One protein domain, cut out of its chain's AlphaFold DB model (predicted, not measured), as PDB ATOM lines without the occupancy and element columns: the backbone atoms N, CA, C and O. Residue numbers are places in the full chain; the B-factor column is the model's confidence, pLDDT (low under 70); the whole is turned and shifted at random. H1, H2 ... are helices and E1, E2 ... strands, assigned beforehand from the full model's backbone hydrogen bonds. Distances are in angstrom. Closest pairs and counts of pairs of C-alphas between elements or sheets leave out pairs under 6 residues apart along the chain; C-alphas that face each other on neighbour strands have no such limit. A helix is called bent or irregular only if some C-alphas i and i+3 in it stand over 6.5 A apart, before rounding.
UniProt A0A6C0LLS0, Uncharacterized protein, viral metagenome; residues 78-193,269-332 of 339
ATOM      1  N   ALA A  78      20.760  -0.816 -27.914       88.44
ATOM      2  CA  ALA A  78      20.231  -1.978 -28.614       88.44
ATOM      3  C   ALA A  78      21.053  -2.362 -29.857       88.44
ATOM      4  O   ALA A  78      21.382  -3.534 -30.025       88.44
ATOM      5  N   ASN A  79      21.461  -1.389 -30.678       90.75
ATOM      6  CA  ASN A  79      22.327  -1.640 -31.836       90.75
ATOM      7  C   ASN A  79      23.683  -2.211 -31.407       90.75
ATOM      8  O   ASN A  79      24.184  -3.164 -32.003       90.75
ATOM      9  N   PHE A  80      24.254  -1.660 -30.332       92.56
ATOM     10  CA  PHE A  80      25.483  -2.183 -29.747       92.56
ATOM     11  C   PHE A  80      25.309  -3.596 -29.190       92.56
ATOM     12  O   PHE A  80      26.136  -4.470 -29.461       92.56
ATOM     13  N   HIS A  81      24.233  -3.834 -28.438       93.38
ATOM     14  CA  HIS A  81      23.897  -5.155 -27.921       93.38
ATOM     15  C   HIS A  81      23.807  -6.176 -29.057       93.38
ATOM     16  O   HIS A  81      24.476  -7.200 -28.991       93.38
ATOM     17  N   TYR A  82      23.067  -5.873 -30.125       94.31
ATOM     18  CA  TYR A  82      22.905  -6.784 -31.252       94.31
ATOM     19  C   TYR A  82      24.231  -7.092 -31.956       94.31
ATOM     20  O   TYR A  82      24.616  -8.257 -32.035       94.31
ATOM     21  N   ALA A  83      24.959  -6.068 -32.415       95.31
ATOM     22  CA  ALA A  83      26.198  -6.269 -33.169       95.31
ATOM     23  C   ALA A  83      27.265  -6.998 -32.336       95.31
ATOM     24  O   ALA A  83      27.894  -7.949 -32.804       95.31
ATOM     25  N   SER A  84      27.443  -6.598 -31.072       95.50
ATOM     26  CA  SER A  84      28.415  -7.252 -30.194       95.50
ATOM     27  C   SER A  84      27.994  -8.677 -29.827       95.50
ATOM     28  O   SER A  84      28.832  -9.577 -29.849       95.50
ATOM     29  N   ASN A  85      26.712  -8.925 -29.537       96.25
ATOM     30  CA  ASN A  85      26.221 -10.264 -29.211       96.25
ATOM     31  C   ASN A  85      26.270 -11.211 -30.418       96.25
ATOM     32  O   ASN A  85      26.560 -12.395 -30.248       96.25
ATOM     33  N   PHE A  86      26.055 -10.696 -31.632       97.19
ATOM     34  CA  PHE A  86      26.224 -11.461 -32.864       97.19
ATOM     35  C   PHE A  86      27.651 -12.014 -32.962       97.19
ATOM     36  O   PHE A  86      27.843 -13.229 -33.056       97.19
ATOM     37  N   ILE A  87      28.660 -11.137 -32.874       97.69
ATOM     38  CA  ILE A  87      30.066 -11.549 -32.991       97.69
ATOM     39  C   ILE A  87      30.451 -12.487 -31.843       97.69
ATOM     40  O   ILE A  87      31.083 -13.517 -32.085       97.69
ATOM     41  N   ARG A  88      30.033 -12.190 -30.604       97.81
ATOM     42  CA  ARG A  88      30.252 -13.088 -29.458       97.81
ATOM     43  C   ARG A  88      29.700 -14.480 -29.719       97.81
ATOM     44  O   ARG A  88      30.419 -15.461 -29.563       97.81
ATOM     45  N   THR A  89      28.450 -14.571 -30.158       97.88
ATOM     46  CA  THR A  89      27.792 -15.851 -30.445       97.88
ATOM     47  C   THR A  89      28.542 -16.610 -31.538       97.88
ATOM     48  O   THR A  89      28.860 -17.788 -31.364       97.88
ATOM     49  N   TYR A  90      28.913 -15.933 -32.628       98.00
ATOM     50  CA  TYR A  90      29.729 -16.519 -33.693       98.00
ATOM     51  C   TYR A  90      31.043 -17.112 -33.152       98.00
ATOM     52  O   TYR A  90      31.382 -18.257 -33.448       98.00
ATOM     53  N   LEU A  91      31.764 -16.378 -32.302       98.06
ATOM     54  CA  LEU A  91      33.037 -16.827 -31.731       98.06
ATOM     55  C   LEU A  91      32.861 -17.988 -30.741       98.06
ATOM     56  O   LEU A  91      33.591 -18.982 -30.813       98.06
ATOM     57  N   LEU A  92      31.861 -17.914 -29.861       97.38
ATOM     58  CA  LEU A  92      31.566 -18.958 -28.878       97.38
ATOM     59  C   LEU A  92      31.184 -20.283 -29.554       97.38
ATOM     60  O   LEU A  92      31.691 -21.336 -29.163       97.38
ATOM     61  N   THR A  93      30.382 -20.255 -30.626       97.06
ATOM     62  CA  THR A  93      30.045 -21.476 -31.393       97.06
ATOM     63  C   THR A  93      31.275 -22.122 -32.042       97.06
ATOM     64  O   THR A  93      31.335 -23.344 -32.192       97.06
ATOM     65  N   LYS A  94      32.309 -21.328 -32.349       96.19
ATOM     66  CA  LYS A  94      33.612 -21.789 -32.856       96.19
ATOM     67  C   LYS A  94      34.619 -22.131 -31.751       96.19
ATOM     68  O   LYS A  94      35.790 -22.367 -32.053       96.19
ATOM     69  N   LYS A  95      34.180 -22.231 -30.489       95.62
ATOM     70  CA  LYS A  95      35.003 -22.594 -29.317       95.62
ATOM     71  C   LYS A  95      36.125 -21.591 -29.016       95.62
ATOM     72  O   LYS A  95      37.216 -21.979 -28.580       95.62
ATOM     73  N   PHE A  96      35.875 -20.309 -29.276       97.12
ATOM     74  CA  PHE A  96      36.700 -19.228 -28.741       97.12
ATOM     75  C   PHE A  96      36.324 -18.941 -27.284       97.12
ATOM     76  O   PHE A  96      35.210 -19.242 -26.857       97.12
ATOM     77  N   ILE A  97      37.249 -18.348 -26.532       96.12
ATOM     78  CA  ILE A  97      37.049 -17.985 -25.123       96.12
ATOM     79  C   ILE A  97      37.078 -16.459 -24.980       96.12
ATOM     80  O   ILE A  97      38.051 -15.821 -25.383       96.12
ATOM     81  N   GLU A  98      36.034 -15.873 -24.392       95.50
ATOM     82  CA  GLU A  98      36.049 -14.455 -24.009       95.50
ATOM     83  C   GLU A  98      36.964 -14.278 -22.792       95.50
ATOM     84  O   GLU A  98      36.817 -14.978 -21.789       95.50
ATOM     85  N   CYS A  99      37.923 -13.366 -22.887       91.31
ATOM     86  CA  CYS A  99      38.907 -13.097 -21.850       91.31
ATOM     87  C   CYS A  99      38.738 -11.671 -21.332       91.31
ATOM     88  O   CYS A  99      38.598 -10.725 -22.105       91.31
ATOM     89  N   CYS A 100      38.822 -11.502 -20.014       82.25
ATOM     90  CA  CYS A 100      38.983 -10.180 -19.424       82.25
ATOM     91  C   CYS A 100      40.454  -9.773 -19.566       82.25
ATOM     92  O   CYS A 100      41.286 -10.128 -18.734       82.25
ATOM     93  N   CYS A 101      40.793  -9.070 -20.645       69.44
ATOM     94  CA  CYS A 101      42.111  -8.457 -20.764       69.44
ATOM     95  C   CYS A 101      42.154  -7.236 -19.841       69.44
ATOM     96  O   CYS A 101      41.657  -6.169 -20.202       69.44
ATOM     97  N   SER A 102      42.697  -7.401 -18.634       57.50
ATOM     98  CA  SER A 102      42.993  -6.260 -17.773       57.50
ATOM     99  C   SER A 102      44.246  -5.537 -18.269       57.50
ATOM    100  O   SER A 102      45.138  -6.114 -18.896       57.50
ATOM    101  N   SER A 103      44.343  -4.253 -17.933       52.66
ATOM    102  CA  SER A 103      45.547  -3.435 -18.111       52.66
ATOM    103  C   SER A 103      46.752  -3.928 -17.292       52.66
ATOM    104  O   SER A 103      47.835  -3.356 -17.397       52.66
ATOM    105  N   ASP A 104      46.602  -4.984 -16.480       48.78
ATOM    106  CA  ASP A 104      47.665  -5.513 -15.613       48.78
ATOM    107  C   ASP A 104      48.778  -6.228 -16.392       48.78
ATOM    108  O   ASP A 104      49.800  -6.592 -15.814       48.78
ATOM    109  N   ILE A 105      48.624  -6.392 -17.712       52.66
ATOM    110  CA  ILE A 105      49.665  -6.940 -18.599       52.66
ATOM    111  C   ILE A 105      50.783  -5.901 -18.868       52.66
ATOM    112  O   ILE A 105      51.746  -6.154 -19.593       52.66
ATOM    113  N   GLY A 106      50.725  -4.751 -18.190       63.41
ATOM    114  CA  GLY A 106      51.824  -3.798 -18.093       63.41
ATOM    115  C   GLY A 106      52.027  -2.992 -19.371       63.41
ATOM    116  O   GLY A 106      51.113  -2.787 -20.166       63.41
ATOM    117  N   ILE A 107      53.261  -2.542 -19.586       70.44
ATOM    118  CA  ILE A 107      53.697  -1.744 -20.739       70.44
ATOM    119  C   ILE A 107      53.392  -2.472 -22.064       70.44
ATOM    120  O   ILE A 107      53.192  -1.817 -23.090       70.44
ATOM    121  N   ILE A 108      53.277  -3.809 -22.035       68.56
ATOM    122  CA  ILE A 108      53.030  -4.652 -23.213       68.56
ATOM    123  C   ILE A 108      51.765  -4.249 -23.976       68.56
ATOM    124  O   ILE A 108      51.792  -4.179 -25.204       68.56
ATOM    125  N   GLY A 109      50.687  -3.894 -23.270       66.88
ATOM    126  CA  GLY A 109      49.430  -3.439 -23.880       66.88
ATOM    127  C   GLY A 109      49.558  -2.180 -24.733       66.88
ATOM    128  O   GLY A 109      48.667  -1.849 -25.510       66.88
ATOM    129  N   HIS A 110      50.681  -1.477 -24.636       67.06
ATOM    130  CA  HIS A 110      50.829  -0.165 -25.233       67.06
ATOM    131  C   HIS A 110      51.908  -0.077 -26.310       67.06
ATOM    132  O   HIS A 110      52.129   0.999 -26.870       67.06
ATOM    133  N   PHE A 111      52.542  -1.200 -26.661       68.56
ATOM    134  CA  PHE A 111      53.540  -1.247 -27.731       68.56
ATOM    135  C   PHE A 111      52.989  -0.859 -29.112       68.56
ATOM    136  O   PHE A 111      53.776  -0.465 -29.970       68.56
ATOM    137  N   ASN A 112      51.671  -0.930 -29.328       61.47
ATOM    138  CA  ASN A 112      51.043  -0.604 -30.616       61.47
ATOM    139  C   ASN A 112      50.991   0.886 -30.926       61.47
ATOM    140  O   ASN A 112      51.106   1.275 -32.086       61.47
ATOM    141  N   ASN A 113      50.789   1.722 -29.908       63.62
ATOM    142  CA  ASN A 113      50.733   3.169 -30.082       63.62
ATOM    143  C   ASN A 113      51.056   3.889 -28.765       63.62
ATOM    144  O   ASN A 113      50.164   4.375 -28.063       63.62
ATOM    145  N   PRO A 114      52.340   3.959 -28.398       56.12
ATOM    146  CA  PRO A 114      52.733   4.427 -27.078       56.12
ATOM    147  C   PRO A 114      52.552   5.932 -26.868       56.12
ATOM    148  O   PRO A 114      52.495   6.388 -25.729       56.12
ATOM    149  N   SER A 115      52.376   6.707 -27.942       55.34
ATOM    150  CA  SER A 115      52.073   8.144 -27.870       55.34
ATOM    151  C   SER A 115      50.763   8.436 -27.131       55.34
ATOM    152  O   SER A 115      50.578   9.544 -26.636       55.34
ATOM    153  N   ILE A 116      49.869   7.446 -27.034       54.28
ATOM    154  CA  ILE A 116      48.566   7.571 -26.373       54.28
ATOM    155  C   ILE A 116      48.639   7.340 -24.854       54.28
ATOM    156  O   ILE A 116      47.809   7.838 -24.101       54.28
ATOM    157  N   ILE A 117      49.689   6.675 -24.375       54.59
ATOM    158  CA  ILE A 117      49.939   6.482 -22.939       54.59
ATOM    159  C   ILE A 117      50.338   7.803 -22.265       54.59
ATOM    160  O   ILE A 117      50.082   8.015 -21.083       54.59
ATOM    161  N   ALA A 118      50.992   8.691 -23.017       49.47
ATOM    162  CA  ALA A 118      51.770   9.807 -22.490       49.47
ATOM    163  C   ALA A 118      50.971  10.907 -21.771       49.47
ATOM    164  O   ALA A 118      51.574  11.762 -21.129       49.47
ATOM    165  N   LEU A 119      49.644  10.947 -21.907       50.84
ATOM    166  CA  LEU A 119      48.879  12.176 -21.658       50.84
ATOM    167  C   LEU A 119      47.695  12.007 -20.696       50.84
ATOM    168  O   LEU A 119      46.938  12.954 -20.503       50.84
ATOM    169  N   THR A 120      47.519  10.845 -20.059       49.62
ATOM    170  CA  THR A 120      46.356  10.581 -19.186       49.62
ATOM    171  C   THR A 120      46.707  10.393 -17.711       49.62
ATOM    172  O   THR A 120      46.099   9.554 -17.056       49.62
ATOM    173  N   GLY A 121      47.659  11.184 -17.193       47.31
ATOM    174  CA  GLY A 121      47.930  11.398 -15.760       47.31
ATOM    175  C   GLY A 121      47.727  10.171 -14.865       47.31
ATOM    176  O   GLY A 121      46.630   9.960 -14.360       47.31
ATOM    177  N   ASN A 122      48.772   9.363 -14.670       45.94
ATOM    178  CA  ASN A 122      48.803   8.118 -13.876       45.94
ATOM    179  C   ASN A 122      47.790   7.010 -14.243       45.94
ATOM    180  O   ASN A 122      47.987   5.872 -13.826       45.94
ATOM    181  N   ASN A 123      46.760   7.282 -15.047       53.97
ATOM    182  CA  ASN A 123      45.828   6.282 -15.553       53.97
ATOM    183  C   ASN A 123      46.263   5.860 -16.951       53.97
ATOM    184  O   ASN A 123      46.047   6.572 -17.932       53.97
ATOM    185  N   ILE A 124      46.889   4.695 -17.039       57.06
ATOM    186  CA  ILE A 124      47.343   4.118 -18.299       57.06
ATOM    187  C   ILE A 124      46.112   3.676 -19.114       57.06
ATOM    188  O   ILE A 124      45.368   2.796 -18.686       57.06
ATOM    189  N   LYS A 125      45.879   4.290 -20.283       60.19
ATOM    190  CA  LYS A 125      44.804   3.894 -21.212       60.19
ATOM    191  C   LYS A 125      45.361   3.084 -22.376       60.19
ATOM    192  O   LYS A 125      46.381   3.434 -22.971       60.19
ATOM    193  N   THR A 126      44.676   1.997 -22.708       61.16
ATOM    194  CA  THR A 126      45.106   1.060 -23.747       61.16
ATOM    195  C   THR A 126      44.519   1.435 -25.107       61.16
ATOM    196  O   THR A 126      43.327   1.706 -25.237       61.16
ATOM    197  N   TYR A 127      45.376   1.460 -26.130       67.94
ATOM    198  CA  TYR A 127      44.978   1.676 -27.527       67.94
ATOM    199  C   TYR A 127      44.423   0.400 -28.173       67.94
ATOM    200  O   TYR A 127      43.565   0.449 -29.044       67.94
ATOM    201  N   SER A 128      44.959  -0.748 -27.769       78.56
ATOM    202  CA  SER A 128      44.618  -2.068 -28.290       78.56
ATOM    203  C   SER A 128      45.047  -3.119 -27.273       78.56
ATOM    204  O   SER A 128      46.146  -3.035 -26.728       78.56
ATOM    205  N   ASN A 129      44.211  -4.115 -27.022       84.12
ATOM    206  CA  ASN A 129      44.498  -5.228 -26.125       84.12
ATOM    207  C   ASN A 129      45.035  -6.453 -26.871       84.12
ATOM    208  O   ASN A 129      45.059  -7.537 -26.296       84.12
ATOM    209  N   ILE A 130      45.504  -6.311 -28.118       88.25
ATOM    210  CA  ILE A 130      45.907  -7.462 -28.938       88.25
ATOM    211  C   ILE A 130      47.087  -8.249 -28.342       88.25
ATOM    212  O   ILE A 130      47.025  -9.471 -28.279       88.25
ATOM    213  N   LEU A 131      48.122  -7.568 -27.829       87.81
ATOM    214  CA  LEU A 131      49.283  -8.216 -27.197       87.81
ATOM    215  C   LEU A 131      48.934  -8.817 -25.819       87.81
ATOM    216  O   LEU A 131      49.305  -9.959 -25.552       87.81
ATOM    217  N   PRO A 132      48.181  -8.117 -24.945       87.19
ATOM    218  CA  PRO A 132      47.605  -8.717 -23.747       87.19
ATOM    219  C   PRO A 132      46.792  -9.987 -24.023       87.19
ATOM    220  O   PRO A 132      47.008 -11.027 -23.402       87.19
ATOM    221  N   LEU A 133      45.893  -9.915 -24.999       89.94
ATOM    222  CA  LEU A 133      45.042 -11.023 -25.411       89.94
ATOM    223  C   LEU A 133      45.865 -12.187 -25.981       89.94
ATOM    224  O   LEU A 133      45.562 -13.355 -25.749       89.94
ATOM    225  N   GLU A 134      46.946 -11.880 -26.686       91.69
ATOM    226  CA  GLU A 134      47.889 -12.864 -27.198       91.69
ATOM    227  C   GLU A 134      48.626 -13.606 -26.078       91.69
ATOM    228  O   GLU A 134      48.777 -14.825 -26.156       91.69
ATOM    229  N   CYS A 135      49.028 -12.920 -25.006       89.88
ATOM    230  CA  CYS A 135      49.580 -13.582 -23.825       89.88
ATOM    231  C   CYS A 135      48.580 -14.584 -23.223       89.88
ATOM    232  O   CYS A 135      48.965 -15.703 -22.879       89.88
ATOM    233  N   GLU A 136      47.294 -14.228 -23.137       89.69
ATOM    234  CA  GLU A 136      46.246 -15.146 -22.666       89.69
ATOM    235  C   GLU A 136      46.056 -16.345 -23.604       89.69
ATOM    236  O   GLU A 136      45.997 -17.496 -23.159       89.69
ATOM    237  N   PHE A 137      46.062 -16.110 -24.916       92.88
ATOM    238  CA  PHE A 137      46.016 -17.174 -25.916       92.88
ATOM    239  C   PHE A 137      47.172 -18.174 -25.761       92.88
ATOM    240  O   PHE A 137      46.974 -19.391 -25.801       92.88
ATOM    241  N   LEU A 138      48.394 -17.666 -25.570       91.25
ATOM    242  CA  LEU A 138      49.604 -18.484 -25.493       91.25
ATOM    243  C   LEU A 138      49.645 -19.357 -24.229       91.25
ATOM    244  O   LEU A 138      50.245 -20.438 -24.273       91.25
ATOM    245  N   LYS A 139      48.944 -18.961 -23.155       87.81
ATOM    246  CA  LYS A 139      48.726 -19.779 -21.946       87.81
ATOM    247  C   LYS A 139      47.764 -20.947 -22.188       87.81
ATOM    248  O   LYS A 139      47.949 -22.012 -21.602       87.81
ATOM    249  N   ASN A 140      46.763 -20.793 -23.063       82.56
ATOM    250  CA  ASN A 140      45.750 -21.821 -23.333       82.56
ATOM    251  C   ASN A 140      45.656 -22.211 -24.817       82.56
ATOM    252  O   ASN A 140      44.684 -21.930 -25.522       82.56
ATOM    253  N   LYS A 141      46.629 -23.004 -25.271       75.12
ATOM    254  CA  LYS A 141      46.716 -23.474 -26.664       75.12
ATOM    255  C   LYS A 141      45.659 -24.505 -27.072       75.12
ATOM    256  O   LYS A 141      45.740 -25.027 -28.182       75.12
ATOM    257  N   LYS A 142      44.682 -24.858 -26.225       85.44
ATOM    258  CA  LYS A 142      43.625 -25.823 -26.588       85.44
ATOM    259  C   LYS A 142      42.436 -25.159 -27.287       85.44
ATOM    260  O   LYS A 142      41.849 -25.791 -28.161       85.44
ATOM    261  N   CYS A 143      42.132 -23.899 -26.979       89.81
ATOM    262  CA  CYS A 143      41.022 -23.163 -27.596       89.81
ATOM    263  C   CYS A 143      41.255 -22.867 -29.090       89.81
ATOM    264  O   CYS A 143      42.389 -22.946 -29.570       89.81
ATOM    265  N   SER A 144      40.197 -22.545 -29.839       95.38
ATOM    266  CA  SER A 144      40.328 -22.071 -31.233       95.38
ATOM    267  C   SER A 144      40.968 -20.680 -31.302       95.38
ATOM    268  O   SER A 144      41.672 -20.347 -32.256       95.38
ATOM    269  N   GLY A 145      40.751 -19.902 -30.248       96.88
ATOM    270  CA  GLY A 145      41.249 -18.557 -30.056       96.88
ATOM    271  C   GLY A 145      40.617 -17.932 -28.818       96.88
ATOM    272  O   GLY A 145      39.806 -18.552 -28.125       96.88
ATOM    273  N   VAL A 146      40.982 -16.690 -28.564       96.50
ATOM    274  CA  VAL A 146      40.477 -15.868 -27.467       96.50
ATOM    275  C   VAL A 146      40.017 -14.528 -28.022       96.50
ATOM    276  O   VAL A 146      40.497 -14.094 -29.069       96.50
ATOM    277  N   PHE A 147      39.090 -13.870 -27.341       96.75
ATOM    278  CA  PHE A 147      38.647 -12.534 -27.725       96.75
ATOM    279  C   PHE A 147      38.305 -11.677 -26.512       96.75
ATOM    280  O   PHE A 147      38.092 -12.196 -25.420       96.75
ATOM    281  N   THR A 148      38.236 -10.366 -26.706       94.44
ATOM    282  CA  THR A 148      37.759  -9.406 -25.709       94.44
ATOM    283  C   THR A 148      36.962  -8.295 -26.389       94.44
ATOM    284  O   THR A 148      37.190  -7.994 -27.561       94.44
ATOM    285  N   LEU A 149      36.025  -7.685 -25.664       92.88
ATOM    286  CA  LEU A 149      35.338  -6.464 -26.082       92.88
ATOM    287  C   LEU A 149      35.677  -5.350 -25.097       92.88
ATOM    288  O   LEU A 149      35.261  -5.388 -23.939       92.88
ATOM    289  N   THR A 150      36.399  -4.341 -25.569       85.44
ATOM    290  CA  THR A 150      36.889  -3.240 -24.733       85.44
ATOM    291  C   THR A 150      36.713  -1.900 -25.424       85.44
ATOM    292  O   THR A 150      36.631  -1.821 -26.644       85.44
ATOM    293  N   ASN A 151      36.709  -0.823 -24.646       81.00
ATOM    294  CA  ASN A 151      36.793   0.523 -25.196       81.00
ATOM    295  C   ASN A 151      38.259   0.878 -25.453       81.00
ATOM    296  O   ASN A 151      39.039   0.985 -24.506       81.00
ATOM    297  N   CYS A 152      38.612   1.077 -26.720       74.31
ATOM    298  CA  CYS A 152      39.936   1.518 -27.138       74.31
ATOM    299  C   CYS A 152      39.970   3.038 -27.291       74.31
ATOM    300  O   CYS A 152      38.971   3.669 -27.643       74.31
ATOM    301  N   TYR A 153      41.116   3.638 -26.979       71.19
ATOM    302  CA  TYR A 153      41.284   5.087 -26.973       71.19
ATOM    303  C   TYR A 153      41.938   5.566 -28.272       71.19
ATOM    304  O   TYR A 153      43.049   5.145 -28.569       71.19
ATOM    305  N   HIS A 154      41.314   6.482 -29.016       61.22
ATOM    306  CA  HIS A 154      41.839   6.992 -30.288       61.22
ATOM    307  C   HIS A 154      41.955   8.522 -30.238       61.22
ATOM    308  O   HIS A 154      40.964   9.222 -30.382       61.22
ATOM    309  N   ASP A 155      43.183   9.024 -30.085       56.47
ATOM    310  CA  ASP A 155      43.559  10.447 -30.171       56.47
ATOM    311  C   ASP A 155      43.197  11.346 -28.968       56.47
ATOM    312  O   ASP A 155      42.078  11.387 -28.468       56.47
ATOM    313  N   ILE A 156      44.211  12.083 -28.515       48.91
ATOM    314  CA  ILE A 156      44.217  12.944 -27.322       48.91
ATOM    315  C   ILE A 156      44.188  14.422 -27.725       48.91
ATOM    316  O   ILE A 156      43.940  15.295 -26.899       48.91
ATOM    317  N   LYS A 157      44.460  14.729 -29.003       43.22
ATOM    318  CA  LYS A 157      44.507  16.106 -29.510       43.22
ATOM    319  C   LYS A 157      43.126  16.688 -29.798       43.22
ATOM    320  O   LYS A 157      43.014  17.897 -29.970       43.22
ATOM    321  N   LYS A 158      42.089  15.852 -29.867       46.72
ATOM    322  CA  LYS A 158      40.696  16.296 -29.955       46.72
ATOM    323  C   LYS A 158      40.114  16.328 -28.545       46.72
ATOM    324  O   LYS A 158      40.171  15.331 -27.836       46.72
ATOM    325  N   GLU A 159      39.537  17.464 -28.153       41.06
ATOM    326  CA  GLU A 159      38.981  17.711 -26.807       41.06
ATOM    327  C   GLU A 159      37.930  16.669 -26.373       41.06
ATOM    328  O   GLU A 159      37.729  16.419 -25.184       41.06
ATOM    329  N   ASN A 160      37.324  15.974 -27.337       47.56
ATOM    330  CA  ASN A 160      36.463  14.829 -27.091       47.56
ATOM    331  C   ASN A 160      37.296  13.545 -27.108       47.56
ATOM    332  O   ASN A 160      37.499  12.975 -28.170       47.56
ATOM    333  N   ASN A 161      37.746  13.084 -25.936       49.94
ATOM    334  CA  ASN A 161      38.313  11.745 -25.727       49.94
ATOM    335  C   ASN A 161      37.455  10.669 -26.435       49.94
ATOM    336  O   ASN A 161      36.420  10.264 -25.896       49.94
ATOM    337  N   ILE A 162      37.854  10.210 -27.628       62.22
ATOM    338  CA  ILE A 162      37.050   9.260 -28.405       62.22
ATOM    339  C   ILE A 162      37.396   7.847 -27.942       62.22
ATOM    340  O   ILE A 162      38.464   7.309 -28.240       62.22
ATOM    341  N   TYR A 163      36.470   7.247 -27.200       71.25
ATOM    342  CA  TYR A 163      36.461   5.811 -26.969       71.25
ATOM    343  C   TYR A 163      35.661   5.148 -28.081       71.25
ATOM    344  O   TYR A 163      34.491   5.481 -28.279       71.25
ATOM    345  N   THR A 164      36.267   4.191 -28.771       79.06
ATOM    346  CA  THR A 164      35.543   3.311 -29.689       79.06
ATOM    347  C   THR A 164      35.545   1.896 -29.129       79.06
ATOM    348  O   THR A 164      36.603   1.375 -28.764       79.06
ATOM    349  N   PRO A 165      34.376   1.245 -29.025       88.25
ATOM    350  CA  PRO A 165      34.332  -0.147 -28.624       88.25
ATOM    351  C   PRO A 165      34.951  -1.005 -29.725       88.25
ATOM    352  O   PRO A 165      34.481  -1.013 -30.866       88.25
ATOM    353  N   HIS A 166      36.013  -1.718 -29.378       90.50
ATOM    354  CA  HIS A 166      36.709  -2.645 -30.251       90.50
ATOM    355  C   HIS A 166      36.541  -4.062 -29.728       90.50
ATOM    356  O   HIS A 166      36.733  -4.328 -28.538       90.50
ATOM    357  N   LEU A 167      36.194  -4.968 -30.637       94.81
ATOM    358  CA  LEU A 167      36.265  -6.396 -30.388       94.81
ATOM    359  C   LEU A 167      37.580  -6.905 -30.970       94.81
ATOM    360  O   LEU A 167      37.805  -6.808 -32.175       94.81
ATOM    361  N   GLU A 168      38.449  -7.420 -30.113       95.06
ATOM    362  CA  GLU A 168      39.777  -7.903 -30.485       95.06
ATOM    363  C   GLU A 168      39.850  -9.416 -30.307       95.06
ATOM    364  O   GLU A 168      39.314  -9.956 -29.341       95.06
ATOM    365  N   ILE A 169      40.487 -10.109 -31.250       97.06
ATOM    366  CA  ILE A 169      40.523 -11.571 -31.338       97.06
ATOM    367  C   ILE A 169      41.960 -12.005 -31.605       97.06
ATOM    368  O   ILE A 169      42.616 -11.446 -32.477       97.06
ATOM    369  N   ILE A 170      42.413 -13.049 -30.915       96.75
ATOM    370  CA  ILE A 170      43.585 -13.838 -31.300       96.75
ATOM    371  C   ILE A 170      43.108 -15.241 -31.650       96.75
ATOM    372  O   ILE A 170      42.444 -15.894 -30.847       96.75
ATOM    373  N   MET A 171      43.459 -15.724 -32.836       97.00
ATOM    374  CA  MET A 171      43.074 -17.045 -33.326       97.00
ATOM    375  C   MET A 171      44.279 -17.884 -33.731       97.00
ATOM    376  O   MET A 171      45.308 -17.361 -34.157       97.00
ATOM    377  N   LYS A 172      44.134 -19.208 -33.651       96.06
ATOM    378  CA  LYS A 172      45.067 -20.136 -34.302       96.06
ATOM    379  C   LYS A 172      45.034 -19.956 -35.816       96.06
ATOM    380  O   LYS A 172      43.950 -19.860 -36.389       96.06
ATOM    381  N   GLY A 173      46.201 -20.049 -36.445       95.50
ATOM    382  CA  GLY A 173      46.310 -20.139 -37.899       95.50
ATOM    383  C   GLY A 173      46.978 -18.941 -38.559       95.50
ATOM    384  O   GLY A 173      47.185 -17.893 -37.943       95.50
ATOM    385  N   ASP A 174      47.360 -19.158 -39.809       96.19
ATOM    386  CA  ASP A 174      48.080 -18.216 -40.664       96.19
ATOM    387  C   ASP A 174      47.112 -17.291 -41.426       96.19
ATOM    388  O   ASP A 174      45.907 -17.254 -41.156       96.19
ATOM    389  N   MET A 175      47.633 -16.571 -42.423       95.06
ATOM    390  CA  MET A 175      46.833 -15.731 -43.315       95.06
ATOM    391  C   MET A 175      45.714 -16.464 -44.048       95.06
ATOM    392  O   MET A 175      44.670 -15.860 -44.288       95.06
ATOM    393  N   TYR A 176      45.889 -17.739 -44.406       96.06
ATOM    394  CA  TYR A 176      44.830 -18.502 -45.064       96.06
ATOM    395  C   TYR A 176      43.678 -18.757 -44.090       96.06
ATOM    396  O   TYR A 176      42.509 -18.550 -44.426       96.06
ATOM    397  N   ASN A 177      43.996 -19.163 -42.857       97.75
ATOM    398  CA  ASN A 177      42.980 -19.337 -41.821       97.75
ATOM    399  C   ASN A 177      42.292 -18.015 -41.466       97.75
ATOM    400  O   ASN A 177      41.076 -18.006 -41.262       97.75
ATOM    401  N   LEU A 178      43.057 -16.924 -41.410       97.50
ATOM    402  CA  LEU A 178      42.547 -15.591 -41.134       97.50
ATOM    403  C   LEU A 178      41.568 -15.125 -42.218       97.50
ATOM    404  O   LEU A 178      40.439 -14.764 -41.898       97.50
ATOM    405  N   ASP A 179      41.964 -15.182 -43.491       96.81
ATOM    406  CA  ASP A 179      41.123 -14.776 -44.624       96.81
ATOM    407  C   ASP A 179      39.812 -15.570 -44.658       96.81
ATOM    408  O   ASP A 179      38.726 -15.000 -44.774       96.81
ATOM    409  N   LYS A 180      39.899 -16.890 -44.444       97.19
ATOM    410  CA  LYS A 180      38.726 -17.762 -44.348       97.19
ATOM    411  C   LYS A 180      37.799 -17.351 -43.203       97.19
ATOM    412  O   LYS A 180      36.591 -17.259 -43.407       97.19
ATOM    413  N   MET A 181      38.344 -17.097 -42.012       97.38
ATOM    414  CA  MET A 181      37.548 -16.685 -40.854       97.38
ATOM    415  C   MET A 181      36.849 -15.343 -41.095       97.38
ATOM    416  O   MET A 181      35.670 -15.220 -40.754       97.38
ATOM    417  N   LEU A 182      37.536 -14.370 -41.705       98.00
ATOM    418  CA  LEU A 182      36.966 -13.062 -42.036       98.00
ATOM    419  C   LEU A 182      35.829 -13.194 -43.052       98.00
ATOM    420  O   LEU A 182      34.745 -12.664 -42.818       98.00
ATOM    421  N   CYS A 183      36.031 -13.946 -44.136       96.62
ATOM    422  CA  CYS A 183      34.990 -14.213 -45.130       96.62
ATOM    423  C   CYS A 183      33.755 -14.888 -44.508       96.62
ATOM    424  O   CYS A 183      32.624 -14.464 -44.764       96.62
ATOM    425  N   GLU A 184      33.957 -15.905 -43.662       97.06
ATOM    426  CA  GLU A 184      32.873 -16.582 -42.936       97.06
ATOM    427  C   GLU A 184      32.133 -15.627 -41.985       97.06
ATOM    428  O   GLU A 184      30.902 -15.612 -41.977       97.06
ATOM    429  N   LEU A 185      32.858 -14.800 -41.221       97.56
ATOM    430  CA  LEU A 185      32.272 -13.837 -40.284       97.56
ATOM    431  C   LEU A 185      31.421 -12.796 -41.019       97.56
ATOM    432  O   LEU A 185      30.252 -12.615 -40.681       97.56
ATOM    433  N   ILE A 186      31.983 -12.153 -42.045       97.44
ATOM    434  CA  ILE A 186      31.296 -11.149 -42.867       97.44
ATOM    435  C   ILE A 186      30.031 -11.735 -43.506       97.44
ATOM    436  O   ILE A 186      28.957 -11.143 -43.389       97.44
ATOM    437  N   SER A 187      30.131 -12.927 -44.101       95.69
ATOM    438  CA  SER A 187      28.980 -13.594 -44.722       95.69
ATOM    439  C   SER A 187      27.913 -13.961 -43.691       95.69
ATOM    440  O   SER A 187      26.724 -13.796 -43.948       95.69
ATOM    441  N   SER A 188      28.321 -14.426 -42.503       96.06
ATOM    442  CA  SER A 188      27.382 -14.787 -41.435       96.06
ATOM    443  C   SER A 188      26.573 -13.589 -40.935       96.06
ATOM    444  O   SER A 188      25.396 -13.749 -40.623       96.06
ATOM    445  N   MET A 189      27.165 -12.389 -40.926       95.50
ATOM    446  CA  MET A 189      26.472 -11.138 -40.586       95.50
ATOM    447  C   MET A 189      25.469 -10.691 -41.661       95.50
ATOM    448  O   MET A 189      24.695  -9.769 -41.420       95.50
ATOM    449  N   GLY A 190      25.460 -11.339 -42.831       95.75
ATOM    450  CA  GLY A 190      24.531 -11.066 -43.927       95.75
ATOM    451  C   GLY A 190      25.061 -10.104 -44.990       95.75
ATOM    452  O   GLY A 190      24.344  -9.820 -45.952       95.75
ATOM    453  N   PHE A 191      26.308  -9.637 -44.869       95.69
ATOM    454  CA  PHE A 191      26.966  -8.892 -45.941       95.69
ATOM    455  C   PHE A 191      27.185  -9.796 -47.160       95.69
ATOM    456  O   PHE A 191      27.482 -10.986 -47.036       95.69
ATOM    457  N   LYS A 192      27.034  -9.224 -48.354       90.69
ATOM    458  CA  LYS A 192      27.122  -9.936 -49.636       90.69
ATOM    459  C   LYS A 192      28.230  -9.344 -50.501       90.69
ATOM    460  O   LYS A 192      28.764  -8.288 -50.186       90.69
ATOM    461  N   ASN A 193      28.535 -10.015 -51.613       89.12
ATOM    462  CA  ASN A 193      29.455  -9.526 -52.647       89.12
ATOM    463  C   ASN A 193      30.860  -9.180 -52.126       89.12
ATOM    464  O   ASN A 193      31.461  -8.206 -52.572       89.12
ATOM    465  N   CYS A 269      56.405 -15.384 -35.443       93.75
ATOM    466  CA  CYS A 269      56.897 -16.412 -34.517       93.75
ATOM    467  C   CYS A 269      58.414 -16.327 -34.279       93.75
ATOM    468  O   CYS A 269      58.925 -16.983 -33.374       93.75
ATOM    469  N   ASN A 270      59.143 -15.537 -35.071       93.00
ATOM    470  CA  ASN A 270      60.588 -15.390 -34.964       93.00
ATOM    471  C   ASN A 270      60.937 -14.332 -33.907       93.00
ATOM    472  O   ASN A 270      60.895 -13.128 -34.162       93.00
ATOM    473  N   THR A 271      61.311 -14.792 -32.713       93.25
ATOM    474  CA  THR A 271      61.696 -13.924 -31.590       93.25
ATOM    475  C   THR A 271      62.957 -13.110 -31.865       93.25
ATOM    476  O   THR A 271      63.064 -11.991 -31.369       93.25
ATOM    477  N   GLY A 272      63.882 -13.620 -32.684       91.56
ATOM    478  CA  GLY A 272      65.067 -12.887 -33.130       91.56
ATOM    479  C   GLY A 272      64.689 -11.671 -33.972       91.56
ATOM    480  O   GLY A 272      65.101 -10.561 -33.655       91.56
ATOM    481  N   TYR A 273      63.816 -11.867 -34.963       88.19
ATOM    482  CA  TYR A 273      63.282 -10.782 -35.789       88.19
ATOM    483  C   TYR A 273      62.489  -9.759 -34.966       88.19
ATOM    484  O   TYR A 273      62.689  -8.552 -35.119       88.19
ATOM    485  N   MET A 274      61.600 -10.230 -34.081       89.12
ATOM    486  CA  MET A 274      60.823  -9.350 -33.201       89.12
ATOM    487  C   MET A 274      61.750  -8.502 -32.327       89.12
ATOM    488  O   MET A 274      61.550  -7.293 -32.219       89.12
ATOM    489  N   ARG A 275      62.797  -9.115 -31.760       89.69
ATOM    490  CA  ARG A 275      63.823  -8.434 -30.966       89.69
ATOM    491  C   ARG A 275      64.589  -7.407 -31.796       89.69
ATOM    492  O   ARG A 275      64.624  -6.242 -31.422       89.69
ATOM    493  N   GLU A 276      65.168  -7.811 -32.920       87.50
ATOM    494  CA  GLU A 276      65.930  -6.924 -33.806       87.50
ATOM    495  C   GLU A 276      65.102  -5.698 -34.213       87.50
ATOM    496  O   GLU A 276      65.532  -4.563 -34.019       87.50
ATOM    497  N   THR A 277      63.861  -5.925 -34.650       82.12
ATOM    498  CA  THR A 277      62.940  -4.854 -35.044       82.12
ATOM    499  C   THR A 277      62.587  -3.945 -33.867       82.12
ATOM    500  O   THR A 277      62.496  -2.729 -34.030       82.12
ATOM    501  N   PHE A 278      62.379  -4.503 -32.669       82.88
ATOM    502  CA  PHE A 278      62.059  -3.729 -31.470       82.88
ATOM    503  C   PHE A 278      63.219  -2.832 -31.000       82.88
ATOM    504  O   PHE A 278      62.998  -1.697 -30.568       82.88
ATOM    505  N   TYR A 279      64.457  -3.320 -31.106       82.00
ATOM    506  CA  TYR A 279      65.657  -2.619 -30.643       82.00
ATOM    507  C   TYR A 279      66.323  -1.719 -31.697       82.00
ATOM    508  O   TYR A 279      67.194  -0.931 -31.314       82.00
ATOM    509  N   ASP A 280      65.928  -1.790 -32.973       79.56
ATOM    510  CA  ASP A 280      66.485  -0.956 -34.047       79.56
ATOM    511  C   ASP A 280      66.326   0.544 -33.737       79.56
ATOM    512  O   ASP A 280      65.233   1.117 -33.750       79.56
ATOM    513  N   LYS A 281      67.461   1.197 -33.457       57.25
ATOM    514  CA  LYS A 281      67.548   2.603 -33.040       57.25
ATOM    515  C   LYS A 281      67.301   3.594 -34.174       57.25
ATOM    516  O   LYS A 281      66.953   4.736 -33.887       57.25
ATOM    517  N   THR A 282      67.512   3.189 -35.425       56.59
ATOM    518  CA  THR A 282      67.344   4.080 -36.584       56.59
ATOM    519  C   THR A 282      65.872   4.309 -36.911       56.59
ATOM    520  O   THR A 282      65.507   5.330 -37.486       56.59
ATOM    521  N   ASN A 283      65.024   3.386 -36.459       54.12
ATOM    522  CA  ASN A 283      63.674   3.228 -36.959       54.12
ATOM    523  C   ASN A 283      62.630   3.119 -35.832       54.12
ATOM    524  O   ASN A 283      61.548   3.693 -35.940       54.12
ATOM    525  N   ASN A 284      62.909   2.506 -34.676       61.81
ATOM    526  CA  ASN A 284      61.826   2.165 -33.749       61.81
ATOM    527  C   ASN A 284      61.296   3.336 -32.888       61.81
ATOM    528  O   ASN A 284      61.744   3.604 -31.769       61.81
ATOM    529  N   LYS A 285      60.249   4.001 -33.395       65.81
ATOM    530  CA  LYS A 285      59.470   5.023 -32.676       65.81
ATOM    531  C   LYS A 285      58.806   4.470 -31.410       65.81
ATOM    532  O   LYS A 285      58.744   5.192 -30.419       65.81
ATOM    533  N   CYS A 286      58.353   3.213 -31.400       71.25
ATOM    534  CA  CYS A 286      57.621   2.660 -30.259       71.25
ATOM    535  C   CYS A 286      58.484   2.526 -29.003       71.25
ATOM    536  O   CYS A 286      58.119   3.069 -27.960       71.25
ATOM    537  N   ARG A 287      59.650   1.871 -29.085       77.62
ATOM    538  CA  ARG A 287      60.543   1.720 -27.923       77.62
ATOM    539  C   ARG A 287      61.023   3.073 -27.398       77.62
ATOM    540  O   ARG A 287      61.051   3.283 -26.187       77.62
ATOM    541  N   ASN A 288      61.356   3.994 -28.303       75.81
ATOM    542  CA  ASN A 288      61.800   5.341 -27.949       75.81
ATOM    543  C   ASN A 288      60.713   6.139 -27.223       75.81
ATOM    544  O   ASN A 288      61.016   6.832 -26.257       75.81
ATOM    545  N   VAL A 289      59.452   6.046 -27.658       75.00
ATOM    546  CA  VAL A 289      58.335   6.695 -26.960       75.00
ATOM    547  C   VAL A 289      58.081   6.021 -25.614       75.00
ATOM    548  O   VAL A 289      57.963   6.718 -24.616       75.00
ATOM    549  N   LEU A 290      58.088   4.690 -25.536       77.06
ATOM    550  CA  LEU A 290      57.897   3.985 -24.264       77.06
ATOM    551  C   LEU A 290      58.987   4.280 -23.244       77.06
ATOM    552  O   LEU A 290      58.680   4.500 -22.082       77.06
ATOM    553  N   SER A 291      60.241   4.364 -23.684       77.25
ATOM    554  CA  SER A 291      61.377   4.711 -22.819       77.25
ATOM    555  C   SER A 291      61.368   6.177 -22.364       77.25
ATOM    556  O   SER A 291      62.160   6.541 -21.501       77.25
ATOM    557  N   LYS A 292      60.508   7.036 -22.939       78.50
ATOM    558  CA  LYS A 292      60.226   8.383 -22.409       78.50
ATOM    559  C   LYS A 292      59.145   8.374 -21.328       78.50
ATOM    560  O   LYS A 292      59.055   9.334 -20.573       78.50
ATOM    561  N   LEU A 293      58.304   7.341 -21.298       75.56
ATOM    562  CA  LEU A 293      57.140   7.241 -20.409       75.56
ATOM    563  C   LEU A 293      57.374   6.305 -19.228       75.56
ATOM    564  O   LEU A 293      56.766   6.478 -18.177       75.56
ATOM    565  N   PHE A 294      58.253   5.328 -19.405       79.62
ATOM    566  CA  PHE A 294      58.598   4.322 -18.417       79.62
ATOM    567  C   PHE A 294      60.108   4.134 -18.363       79.62
ATOM    568  O   PHE A 294      60.815   4.380 -19.345       79.62
ATOM    569  N   ASP A 295      60.590   3.609 -17.238       84.44
ATOM    570  CA  ASP A 295      61.986   3.219 -17.097       84.44
ATOM    571  C   ASP A 295      62.374   2.223 -18.188       84.44
ATOM    572  O   ASP A 295      61.738   1.184 -18.381       84.44
ATOM    573  N   LYS A 296      63.464   2.531 -18.891       85.62
ATOM    574  CA  LYS A 296      63.969   1.712 -19.995       85.62
ATOM    575  C   LYS A 296      64.200   0.253 -19.589       85.62
ATOM    576  O   LYS A 296      63.893  -0.643 -20.368       85.62
ATOM    577  N   SER A 297      64.706   0.011 -18.378       87.44
ATOM    578  CA  SER A 297      64.889  -1.343 -17.840       87.44
ATOM    579  C   SER A 297      63.564  -2.096 -17.729       87.44
ATOM    580  O   SER A 297      63.514  -3.273 -18.070       87.44
ATOM    581  N   THR A 298      62.485  -1.429 -17.317       84.69
ATOM    582  CA  THR A 298      61.140  -2.010 -17.239       84.69
ATOM    583  C   THR A 298      60.594  -2.326 -18.629       84.69
ATOM    584  O   THR A 298      60.068  -3.416 -18.835       84.69
ATOM    585  N   VAL A 299      60.759  -1.411 -19.596       84.31
ATOM    586  CA  VAL A 299      60.354  -1.627 -20.997       84.31
ATOM    587  C   VAL A 299      61.074  -2.838 -21.589       84.31
ATOM    588  O   VAL A 299      60.426  -3.728 -22.134       84.31
ATOM    589  N   ASP A 300      62.401  -2.878 -21.456       87.62
ATOM    590  CA  ASP A 300      63.233  -3.952 -21.997       87.62
ATOM    591  C   ASP A 300      62.911  -5.292 -21.296       87.62
ATOM    592  O   ASP A 300      62.701  -6.294 -21.973       87.62
ATOM    593  N   THR A 301      62.740  -5.301 -19.965       88.75
ATOM    594  CA  THR A 301      62.387  -6.516 -19.197       88.75
ATOM    595  C   THR A 301      61.029  -7.076 -19.609       88.75
ATOM    596  O   THR A 301      60.910  -8.271 -19.860       88.75
ATOM    597  N   GLN A 302      59.988  -6.241 -19.699       86.56
ATOM    598  CA  GLN A 302      58.657  -6.724 -20.084       86.56
ATOM    599  C   GLN A 302      58.613  -7.204 -21.536       86.56
ATOM    600  O   GLN A 302      57.917  -8.170 -21.844       86.56
ATOM    601  N   PHE A 303      59.367  -6.557 -22.426       88.50
ATOM    602  CA  PHE A 303      59.508  -7.017 -23.800       88.50
ATOM    603  C   PHE A 303      60.218  -8.376 -23.875       88.50
ATOM    604  O   PHE A 303      59.731  -9.282 -24.550       88.50
ATOM    605  N   ASP A 304      61.320  -8.565 -23.147       89.88
ATOM    606  CA  ASP A 304      62.008  -9.858 -23.109       89.88
ATOM    607  C   ASP A 304      61.131 -10.955 -22.485       89.88
ATOM    608  O   ASP A 304      61.035 -12.037 -23.061       89.88
ATOM    609  N   MET A 305      60.387 -10.661 -21.410       89.31
ATOM    610  CA  MET A 305      59.384 -11.580 -20.847       89.31
ATOM    611  C   MET A 305      58.296 -11.956 -21.865       89.31
ATOM    612  O   MET A 305      57.846 -13.100 -21.906       89.31
ATOM    613  N   PHE A 306      57.861 -11.020 -22.715       89.50
ATOM    614  CA  PHE A 306      56.946 -11.344 -23.810       89.50
ATOM    615  C   PHE A 306      57.595 -12.333 -24.788       89.50
ATOM    616  O   PHE A 306      56.963 -13.318 -25.175       89.50
ATOM    617  N   LEU A 307      58.863 -12.121 -25.147       92.19
ATOM    618  CA  LEU A 307      59.596 -12.985 -26.074       92.19
ATOM    619  C   LEU A 307      59.939 -14.377 -25.519       92.19
ATOM    620  O   LEU A 307      60.256 -15.265 -26.311       92.19
ATOM    621  N   GLU A 308      59.852 -14.594 -24.206       92.19
ATOM    622  CA  GLU A 308      59.985 -15.920 -23.580       92.19
ATOM    623  C   GLU A 308      58.803 -16.852 -23.897       92.19
ATOM    624  O   GLU A 308      58.901 -18.073 -23.730       92.19
ATOM    625  N   ASN A 309      57.682 -16.313 -24.388       90.50
ATOM    626  CA  ASN A 309      56.553 -17.140 -24.787       90.50
ATOM    627  C   ASN A 309      56.913 -18.066 -25.958       90.50
ATOM    628  O   ASN A 309      57.540 -17.685 -26.946       90.50
ATOM    629  N   ARG A 310      56.409 -19.305 -25.907       91.69
ATOM    630  CA  ARG A 310      56.507 -20.235 -27.039       91.69
ATOM    631  C   ARG A 310      55.457 -19.893 -28.094       91.69
ATOM    632  O   ARG A 310      54.358 -20.457 -28.065       91.69
ATOM    633  N   PHE A 311      55.804 -19.011 -29.023       94.44
ATOM    634  CA  PHE A 311      54.923 -18.599 -30.114       94.44
ATOM    635  C   PHE A 311      54.546 -19.758 -31.044       94.44
ATOM    636  O   PHE A 311      55.334 -20.663 -31.321       94.44
ATOM    637  N   THR A 312      53.305 -19.725 -31.514       94.06
ATOM    638  CA  THR A 312      52.761 -20.613 -32.546       94.06
ATOM    639  C   THR A 312      52.075 -19.762 -33.603       94.06
ATOM    640  O   THR A 312      51.659 -18.640 -33.297       94.06
ATOM    641  N   VAL A 313      51.927 -20.294 -34.816       95.56
ATOM    642  CA  VAL A 313      51.233 -19.607 -35.916       95.56
ATOM    643  C   VAL A 313      49.830 -19.191 -35.465       95.56
ATOM    644  O   VAL A 313      49.041 -20.019 -34.991       95.56
ATOM    645  N   ARG A 314      49.565 -17.887 -35.534       96.44
ATOM    646  CA  ARG A 314      48.366 -17.239 -34.994       96.44
ATOM    647  C   ARG A 314      48.135 -15.909 -35.698       96.44
ATOM    648  O   ARG A 314      49.078 -15.305 -36.207       96.44
ATOM    649  N   SER A 315      46.901 -15.440 -35.642       97.38
ATOM    650  CA  SER A 315      46.480 -14.192 -36.268       97.38
ATOM    651  C   SER A 315      45.645 -13.357 -35.305       97.38
ATOM    652  O   SER A 315      44.941 -13.905 -34.452       97.38
ATOM    653  N   GLY A 316      45.745 -12.041 -35.443       95.88
ATOM    654  CA  GLY A 316      45.011 -11.039 -34.687       95.88
ATOM    655  C   GLY A 316      43.960 -10.354 -35.551       95.88
ATOM    656  O   GLY A 316      44.158 -10.161 -36.750       95.88
ATOM    657  N   ILE A 317      42.832  -9.997 -34.943       97.00
ATOM    658  CA  ILE A 317      41.731  -9.268 -35.581       97.00
ATOM    659  C   ILE A 317      41.268  -8.178 -34.622       97.00
ATOM    660  O   ILE A 317      41.024  -8.454 -33.451       97.00
ATOM    661  N   THR A 318      41.083  -6.965 -35.124       94.56
ATOM    662  CA  THR A 318      40.458  -5.846 -34.422       94.56
ATOM    663  C   THR A 318      39.250  -5.387 -35.225       94.56
ATOM    664  O   THR A 318      39.382  -4.987 -36.379       94.56
ATOM    665  N   ILE A 319      38.067  -5.432 -34.614       96.19
ATOM    666  CA  ILE A 319      36.807  -4.983 -35.208       96.19
ATOM    667  C   ILE A 319      36.380  -3.689 -34.526       96.19
ATOM    668  O   ILE A 319      36.104  -3.680 -33.324       96.19
ATOM    669  N   ASN A 320      36.260  -2.609 -35.295       93.44
ATOM    670  CA  ASN A 320      35.640  -1.378 -34.824       93.44
ATOM    671  C   ASN A 320      34.115  -1.565 -34.806       93.44
ATOM    672  O   ASN A 320      33.445  -1.473 -35.838       93.44
ATOM    673  N   VAL A 321      33.560  -1.831 -33.621       94.06
ATOM    674  CA  VAL A 321      32.135  -2.164 -33.457       94.06
ATOM    675  C   VAL A 321      31.240  -0.985 -33.837       94.06
ATOM    676  O   VAL A 321      30.136  -1.183 -34.332       94.06
ATOM    677  N   PHE A 322      31.716   0.249 -33.673       90.81
ATOM    678  CA  PHE A 322      30.961   1.437 -34.062       90.81
ATOM    679  C   PHE A 322      30.815   1.552 -35.584       90.81
ATOM    680  O   PHE A 322      29.704   1.746 -36.081       90.81
ATOM    681  N   ASN A 323      31.911   1.370 -36.327       92.44
ATOM    682  CA  ASN A 323      31.859   1.341 -37.790       92.44
ATOM    683  C   ASN A 323      31.029   0.153 -38.282       92.44
ATOM    684  O   ASN A 323      30.186   0.333 -39.155       92.44
ATOM    685  N   LEU A 324      31.176  -1.021 -37.659       95.62
ATOM    686  CA  LEU A 324      30.352  -2.183 -37.985       95.62
ATOM    687  C   LEU A 324      28.854  -1.879 -37.846       95.62
ATOM    688  O   LEU A 324      28.094  -2.162 -38.765       95.62
ATOM    689  N   ILE A 325      28.428  -1.279 -36.729       94.31
ATOM    690  CA  ILE A 325      27.021  -0.923 -36.503       94.31
ATOM    691  C   ILE A 325      26.505  -0.000 -37.609       94.31
ATOM    692  O   ILE A 325      25.422  -0.246 -38.137       94.31
ATOM    693  N   LYS A 326      27.271   1.034 -37.982       91.81
ATOM    694  CA  LYS A 326      26.899   1.940 -39.081       91.81
ATOM    695  C   LYS A 326      26.688   1.170 -40.381       91.81
ATOM    696  O   LYS A 326      25.637   1.299 -40.999       91.81
ATOM    697  N   CYS A 327      27.639   0.314 -40.744       94.19
ATOM    698  CA  CYS A 327      27.549  -0.508 -41.945       94.19
ATOM    699  C   CYS A 327      26.344  -1.458 -41.901       94.19
ATOM    700  O   CYS A 327      25.626  -1.583 -42.888       94.19
ATOM    701  N   MET A 328      26.071  -2.097 -40.759       94.75
ATOM    702  CA  MET A 328      24.911  -2.980 -40.605       94.75
ATOM    703  C   MET A 328      23.586  -2.225 -40.757       94.75
ATOM    704  O   MET A 328      22.666  -2.751 -41.377       94.75
ATOM    705  N   ILE A 329      23.484  -0.995 -40.239       92.38
ATOM    706  CA  ILE A 329      22.301  -0.141 -40.429       92.38
ATOM    707  C   ILE A 329      22.129   0.197 -41.914       92.38
ATOM    708  O   ILE A 329      21.061  -0.055 -42.464       92.38
ATOM    709  N   CYS A 330      23.179   0.690 -42.579       91.44
ATOM    710  CA  CYS A 330      23.133   1.058 -44.000       91.44
ATOM    711  C   CYS A 330      22.739  -0.112 -44.916       91.44
ATOM    712  O   CYS A 330      22.145   0.106 -45.967       91.44
ATOM    713  N   ASN A 331      23.043  -1.348 -44.513       92.31
ATOM    714  CA  ASN A 331      22.727  -2.555 -45.275       92.31
ATOM    715  C   ASN A 331      21.438  -3.263 -44.815       92.31
ATOM    716  O   ASN A 331      21.173  -4.378 -45.261       92.31
ATOM    717  N   ASN A 332      20.635  -2.658 -43.930       92.56
ATOM    718  CA  ASN A 332      19.422  -3.266 -43.360       92.56
ATOM    719  C   ASN A 332      19.671  -4.633 -42.683       92.56
ATOM    720  O   ASN A 332      18.833  -5.531 -42.727       92.56
TER     721      ASN A 332
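This is residues 78 to 193 and 269 to 332 of the 339 residues of an uncharacterized protein of viral metagenome (UniProt A0A6C0LLS0). Picture a strongly twisted sheet of four strands with helices on both faces: H1 and H5 cover one face, H4 packs on the other, and beyond H4 a group of helices, H2, H3, H6, H7 and H8, makes the far part of the domain. H9 runs on from the last strand and crosses H1. The printed part has 180 residues with nine named helices and four named strands, in the order H1 E1 H2 H3 H4 E2 E3 H5 H6 H7 H8 E4 H9. The sheet is mixed, in the order E1 E2 E3 E4, and the class is mixed, helices and strands. The whole is compact, with a radius of gyration of the C-alphas of 17.4 A and spans of 50 by 42 by 28 A.

Begin in the sheet with E3, residues 162 to 172, which runs 31.0 A from C-alpha 162 at (37.050, 9.260, -28.405) to C-alpha 172 at (45.067, -20.136, -34.302). E2, residues 145 to 154, is 25.6 A long and bends by 64 degrees at residue 151. E4 is residues 314 to 320, 20.3 A, and E1 residues 96 to 98. Find H1 from C-alpha 78 at (20.231, -1.978, -28.614) to residue 93, 22.0 A. H4 is residues 130 to 139, 14.4 A, H5 residues 175 to 188, 19.6 A, and H9 residues 321 to 330, 14.2 A. Farther out look for H2, residues 103 to 110, H3, residues 114 to 119, H6, residues 271 to 279, H7, residues 285 to 293, and H8, residues 296 to 307, 16.5 A. H2 is irregular, with C-alphas 104 and 107 8.8 A apart, and H3 only just, with C-alphas 116 and 119 6.6 A apart.

Start at the hairpin E2 and E3, antiparallel at 158 degrees, where N 148 and O 168 are within hydrogen-bond range at 2.9 A. On the other side of E3, E4 is antiparallel at 156 degrees, with N 169 and O 317 at 2.8 A. Edge strand E1 is parallel to E2 at 44 degrees, with N 97 and O 145 at 3.0 A; E1, H2 H3 H4 and E2 make a strand-helix-strand unit, parallel neighbour strands with helices between. The sheet is in three layers, helices on both faces: H1, at a height of 10.1 A, and H5 are on the same face, and H4, at 8.5 A, is on the opposite face. H9 only grazes the sheet with residues 321 to 323; it touches H1, closest at the C-alphas of Ala 83 and Ile 325, 6.4 A. Outward from H4, H2 touches it at a steep tilt of 57 degrees, closest at the C-alphas of Gly 109 and Pro 132, 5.6 A. H2 also touches H8, about perpendicular at 80 degrees, closest at the C-alphas of Ile 107 and Val 299, 6.7 A. H7 touches H3 at a shallow tilt of 30 degrees, the same way, closest at the C-alphas of Pro 114 and Leu 290, 5.9 A. H6 and H7 only just touch, with 3 pairs of C-alphas within 8 A, and only at the corner, closest at the C-alphas of Phe 278 and Arg 287, 6.7 A. Every O i to N i+4 pair is within hydrogen-bond range in H1, H4, H5, H6, H7, H8 and H9; H2 has 0 of 4, with 3 of 5 O i to N i+3 pairs, and H3 0 of 2, with 1 of 3.

The two C-alphas farthest apart are those of Ser 297 and Asn 332, 52.2 A. Residues 194 to 268 are not printed, and C-alphas 193 and 269 are 33.6 A apart across this cut. Of the links that are printed whole, none is long. The mean pLDDT of the printed part is 83.0; it is under 70 at residues 101 to 106, 108 to 127, 154 to 162 and 281 to 285.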